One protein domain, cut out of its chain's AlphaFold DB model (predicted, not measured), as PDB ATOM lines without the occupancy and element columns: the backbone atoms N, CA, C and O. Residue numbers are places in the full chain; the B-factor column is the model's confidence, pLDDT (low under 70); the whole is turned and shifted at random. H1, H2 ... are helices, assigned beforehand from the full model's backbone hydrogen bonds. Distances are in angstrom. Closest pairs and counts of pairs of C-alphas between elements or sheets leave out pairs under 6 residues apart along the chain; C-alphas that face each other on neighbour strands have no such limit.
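AT A GLANCE: This is residues 26 to 66 of the 147 residues of an uncharacterized protein of Verticillium dahliae (UniProt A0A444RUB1). What shape is this? Past residues 26 to 31, two helices, H1 then H2, meet end to end as a wide-open V, and residues 65 and 66 fold back towards H2. What is its make-up? The printed 41 residues, with two named helices and no named strand, are all helix by class and extended, with a radius of gyration of the C-alphas of 16.7 A and spans of 51 by 16 by 9 A.

HOW THE PARTS SIT: How do the helices meet? H1, residues 32 to 48, and H2, residues 50 to 63, meet only through their tight link, Met 49. What stands free? Residues 26 to 55 and 58 to 64 do. Are the backbones well formed? In H1 and H2 every O i to N i+4 pair is within hydrogen-bond range.

IN THESE COORDINATES: Where is H1? It begins at C-alpha 32, (-49.222, 1.459, 38.831), and is 24.8 A long. Where is H2? It ends at C-alpha 63, (-17.577, -11.620, 11.127), and is 19.9 A long.

THE WHOLE: How large is it? The two C-alphas farthest apart, of His 28 and Asn 63, are 51.2 A apart, and the printed part has no cut. Where is confidence low? Residues 26 to 40 have pLDDT under 70.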
ATOM      1  N   PHE A  26     -44.911   3.197  46.663       39.59
ATOM      2  CA  PHE A  26     -45.429   2.508  45.479       39.59
ATOM      3  C   PHE A  26     -46.970   2.548  45.424       39.59
ATOM      4  O   PHE A  26     -47.542   2.724  44.353       39.59
ATOM      5  N   GLN A  27     -47.659   2.493  46.572       35.62
ATOM      6  CA  GLN A  27     -49.128   2.448  46.645       35.62
ATOM      7  C   GLN A  27     -49.878   3.777  46.458       35.62
ATOM      8  O   GLN A  27     -51.051   3.740  46.094       35.62
ATOM      9  N   HIS A  28     -49.239   4.941  46.614       40.50
ATOM     10  CA  HIS A  28     -49.945   6.239  46.602       40.50
ATOM     11  C   HIS A  28     -49.760   7.084  45.333       40.50
ATOM     12  O   HIS A  28     -50.214   8.226  45.266       40.50
ATOM     13  N   GLY A  29     -49.128   6.545  44.294       38.91
ATOM     14  CA  GLY A  29     -48.935   7.253  43.034       38.91
ATOM     15  C   GLY A  29     -49.747   6.641  41.898       38.91
ATOM     16  O   GLY A  29     -49.756   5.426  41.730       38.91
ATOM     17  N   ARG A  30     -50.352   7.487  41.058       37.03
ATOM     18  CA  ARG A  30     -50.975   7.196  39.743       37.03
ATOM     19  C   ARG A  30     -50.044   6.502  38.709       37.03
ATOM     20  O   ARG A  30     -50.205   6.691  37.511       37.03
ATOM     21  N   TRP A  31     -49.065   5.712  39.143       38.00
ATOM     22  CA  TRP A  31     -48.015   5.095  38.329       38.00
ATOM     23  C   TRP A  31     -48.201   3.588  38.118       38.00
ATOM     24  O   TRP A  31     -47.582   3.033  37.212       38.00
ATOM     25  N   HIS A  32     -49.054   2.917  38.902       39.25
ATOM     26  CA  HIS A  32     -49.222   1.459  38.831       39.25
ATOM     27  C   HIS A  32     -49.681   0.959  37.458       39.25
ATOM     28  O   HIS A  32     -49.194  -0.056  36.971       39.25
ATOM     29  N   ASN A  33     -50.573   1.698  36.807       40.12
ATOM     30  CA  ASN A  33     -51.204   1.229  35.577       40.12
ATOM     31  C   ASN A  33     -50.294   1.486  34.363       40.12
ATOM     32  O   ASN A  33     -50.188   0.636  33.486       40.12
ATOM     33  N   VAL A  34     -49.597   2.633  34.357       51.03
ATOM     34  CA  VAL A  34     -48.718   3.075  33.259       51.03
ATOM     35  C   VAL A  34     -47.376   2.336  33.280       51.03
ATOM     36  O   VAL A  34     -46.873   1.914  32.244       51.03
ATOM     37  N   SER A  35     -46.797   2.114  34.466       54.69
ATOM     38  CA  SER A  35     -45.537   1.364  34.581       54.69
ATOM     39  C   SER A  35     -45.703  -0.115  34.219       54.69
ATOM     40  O   SER A  35     -44.829  -0.693  33.567       54.69
ATOM     41  N   ALA A  36     -46.838  -0.725  34.581       58.06
ATOM     42  CA  ALA A  36     -47.154  -2.100  34.216       58.06
ATOM     43  C   ALA A  36     -47.431  -2.256  32.710       58.06
ATOM     44  O   ALA A  36     -46.910  -3.201  32.116       58.06
ATOM     45  N   SER A  37     -48.177  -1.336  32.081       59.56
ATOM     46  CA  SER A  37     -48.413  -1.373  30.628       59.56
ATOM     47  C   SER A  37     -47.110  -1.194  29.845       59.56
ATOM     48  O   SER A  37     -46.770  -2.051  29.036       59.56
ATOM     49  N   CYS A  38     -46.297  -0.192  30.198       59.78
ATOM     50  CA  CYS A  38     -44.978   0.044  29.598       59.78
ATOM     51  C   CYS A  38     -44.056  -1.191  29.703       59.78
ATOM     52  O   CYS A  38     -43.362  -1.560  28.750       59.78
ATOM     53  N   SER A  39     -44.093  -1.891  30.845       63.06
ATOM     54  CA  SER A  39     -43.319  -3.123  31.059       63.06
ATOM     55  C   SER A  39     -43.795  -4.287  30.181       63.06
ATOM     56  O   SER A  39     -42.978  -5.063  29.680       63.06
ATOM     57  N   GLN A  40     -45.108  -4.428  29.980       67.38
ATOM     58  CA  GLN A  40     -45.679  -5.460  29.108       67.38
ATOM     59  C   GLN A  40     -45.378  -5.178  27.632       67.38
ATOM     60  O   GLN A  40     -44.992  -6.099  26.907       67.38
ATOM     61  N   ASP A  41     -45.481  -3.919  27.208       71.06
ATOM     62  CA  ASP A  41     -45.226  -3.505  25.827       71.06
ATOM     63  C   ASP A  41     -43.748  -3.677  25.452       71.06
ATOM     64  O   ASP A  41     -43.432  -4.249  24.405       71.06
ATOM     65  N   THR A  42     -42.831  -3.330  26.360       71.62
ATOM     66  CA  THR A  42     -41.390  -3.568  26.169       71.62
ATOM     67  C   THR A  42     -41.068  -5.061  26.059       71.62
ATOM     68  O   THR A  42     -40.262  -5.468  25.223       71.62
ATOM     69  N   ASN A  43     -41.709  -5.912  26.870       76.44
ATOM     70  CA  ASN A  43     -41.501  -7.361  26.803       76.44
ATOM     71  C   ASN A  43     -41.998  -7.965  25.488       76.44
ATOM     72  O   ASN A  43     -41.324  -8.831  24.930       76.44
ATOM     73  N   ARG A  44     -43.143  -7.502  24.978       82.25
ATOM     74  CA  ARG A  44     -43.668  -7.936  23.676       82.25
ATOM     75  C   ARG A  44     -42.725  -7.549  22.540       82.25
ATOM     76  O   ARG A  44     -42.403  -8.403  21.719       82.25
ATOM     77  N   LEU A  45     -42.234  -6.307  22.538       80.00
ATOM     78  CA  LEU A  45     -41.248  -5.836  21.561       80.00
ATOM     79  C   LEU A  45     -39.942  -6.641  21.640       80.00
ATOM     80  O   LEU A  45     -39.373  -7.036  20.627       80.00
ATOM     81  N   ARG A  46     -39.463  -6.933  22.854       81.94
ATOM     82  CA  ARG A  46     -38.254  -7.739  23.048       81.94
ATOM     83  C   ARG A  46     -38.420  -9.152  22.488       81.94
ATOM     84  O   ARG A  46     -37.482  -9.687  21.902       81.94
ATOM     85  N   GLU A  47     -39.589  -9.759  22.678       87.75
ATOM     86  CA  GLU A  47     -39.853 -11.107  22.176       87.75
ATOM     87  C   GLU A  47     -39.999 -11.125  20.648       87.75
ATOM     88  O   GLU A  47     -39.481 -12.039  20.012       87.75
ATOM     89  N   SER A  48     -40.606 -10.097  20.038       87.25
ATOM     90  CA  SER A  48     -40.700 -10.003  18.572       87.25
ATOM     91  C   SER A  48     -39.337  -9.791  17.904       87.25
ATOM     92  O   SER A  48     -39.087 -10.321  16.824       87.25
ATOM     93  N   MET A  49     -38.423  -9.078  18.565       86.50
ATOM     94  CA  MET A  49     -37.062  -8.825  18.076       86.50
ATOM     95  C   MET A  49     -36.095  -9.992  18.306       86.50
ATOM     96  O   MET A  49     -34.983  -9.981  17.780       86.50
ATOM     97  N   ARG A  50     -36.500 -11.012  19.076       89.75
ATOM     98  CA  ARG A  50     -35.629 -12.104  19.533       89.75
ATOM     99  C   ARG A  50     -34.919 -12.828  18.395       89.75
ATOM    100  O   ARG A  50     -33.744 -13.153  18.540       89.75
ATOM    101  N   GLU A  51     -35.621 -13.094  17.296       91.44
ATOM    102  CA  GLU A  51     -35.026 -13.814  16.169       91.44
ATOM    103  C   GLU A  51     -33.991 -12.953  15.446       91.44
ATOM    104  O   GLU A  51     -32.860 -13.387  15.261       91.44
ATOM    105  N   TYR A  52     -34.313 -11.686  15.191       90.69
ATOM    106  CA  TYR A  52     -33.366 -10.734  14.613       90.69
ATOM    107  C   TYR A  52     -32.112 -10.559  15.486       90.69
ATOM    108  O   TYR A  52     -30.993 -10.604  14.984       90.69
ATOM    109  N   THR A  53     -32.255 -10.450  16.813       91.31
ATOM    110  CA  THR A  53     -31.095 -10.370  17.720       91.31
ATOM    111  C   THR A  53     -30.205 -11.614  17.644       91.31
ATOM    112  O   THR A  53     -28.985 -11.498  17.744       91.31
ATOM    113  N   ARG A  54     -30.776 -12.810  17.447       92.12
ATOM    114  CA  ARG A  54     -29.978 -14.037  17.279       92.12
ATOM    115  C   ARG A  54     -29.168 -14.026  15.994       92.12
ATOM    116  O   ARG A  54     -28.013 -14.441  16.017       92.12
ATOM    117  N   GLU A  55     -29.756 -13.558  14.899       91.50
ATOM    118  CA  GLU A  55     -29.043 -13.420  13.628       91.50
ATOM    119  C   GLU A  55     -27.869 -12.452  13.762       91.50
ATOM    120  O   GLU A  55     -26.773 -12.761  13.299       91.50
ATOM    121  N   LEU A  56     -28.067 -11.338  14.475       91.38
ATOM    122  CA  LEU A  56     -26.997 -10.385  14.761       91.38
ATOM    123  C   LEU A  56     -25.876 -10.994  15.610       91.38
ATOM    124  O   LEU A  56     -24.714 -10.785  15.289       91.38
ATOM    125  N   HIS A  57     -26.189 -11.776  16.646       91.44
ATOM    126  CA  HIS A  57     -25.157 -12.467  17.432       91.44
ATOM    127  C   HIS A  57     -24.388 -13.515  16.624       91.44
ATOM    128  O   HIS A  57     -23.194 -13.707  16.842       91.44
ATOM    129  N   ARG A  58     -25.053 -14.202  15.688       91.31
ATOM    130  CA  ARG A  58     -24.371 -15.122  14.771       91.31
ATOM    131  C   ARG A  58     -23.413 -14.361  13.852       91.31
ATOM    132  O   ARG A  58     -22.261 -14.759  13.739       91.31
ATOM    133  N   ALA A  59     -23.861 -13.248  13.270       88.50
ATOM    134  CA  ALA A  59     -23.018 -12.394  12.435       88.50
ATOM    135  C   ALA A  59     -21.837 -11.791  13.218       88.50
ATOM    136  O   ALA A  59     -20.722 -11.761  12.708       88.50
ATOM    137  N   GLU A  60     -22.047 -11.380  14.471       89.75
ATOM    138  CA  GLU A  60     -20.974 -10.932  15.370       89.75
ATOM    139  C   GLU A  60     -19.940 -12.044  15.600       89.75
ATOM    140  O   GLU A  60     -18.740 -11.797  15.537       89.75
ATOM    141  N   HIS A  61     -20.393 -13.277  15.839       91.19
ATOM    142  CA  HIS A  61     -19.499 -14.410  16.071       91.19
ATOM    143  C   HIS A  61     -18.672 -14.784  14.832       91.19
ATOM    144  O   HIS A  61     -17.505 -15.146  14.965       91.19
ATOM    145  N   GLU A  62     -19.275 -14.711  13.644       92.44
ATOM    146  CA  GLU A  62     -18.640 -15.105  12.382       92.44
ATOM    147  C   GLU A  62     -17.750 -13.997  11.797       92.44
ATOM    148  O   GLU A  62     -16.635 -14.278  11.357       92.44
ATOM    149  N   ASN A  63     -18.213 -12.745  11.824       88.31
ATOM    150  CA  ASN A  63     -17.577 -11.620  11.127       88.31
ATOM    151  C   ASN A  63     -16.937 -10.590  12.071       88.31
ATOM    152  O   ASN A  63     -16.147  -9.762  11.623       88.31
ATOM    153  N   GLY A  64     -17.266 -10.615  13.365       85.00
ATOM    154  CA  GLY A  64     -16.820  -9.608  14.334       85.00
ATOM    155  C   GLY A  64     -17.629  -8.306  14.315       85.00
ATOM    156  O   GLY A  64     -17.206  -7.321  14.918       85.00
ATOM    157  N   ASP A  65     -18.781  -8.283  13.638       82.50
ATOM    158  CA  ASP A  65     -19.616  -7.087  13.520       82.50
ATOM    159  C   ASP A  65     -20.410  -6.816  14.813       82.50
ATOM    160  O   ASP A  65     -21.255  -7.630  15.195       82.50
ATOM    161  N   PRO A  66     -20.239  -5.656  15.476       85.31
ATOM    162  CA  PRO A  66     -20.982  -5.351  16.691       85.31
ATOM    163  C   PRO A  66     -22.485  -5.160  16.420       85.31
ATOM    164  O   PRO A  66     -22.909  -4.597  15.399       85.31
TER     165      PRO A  66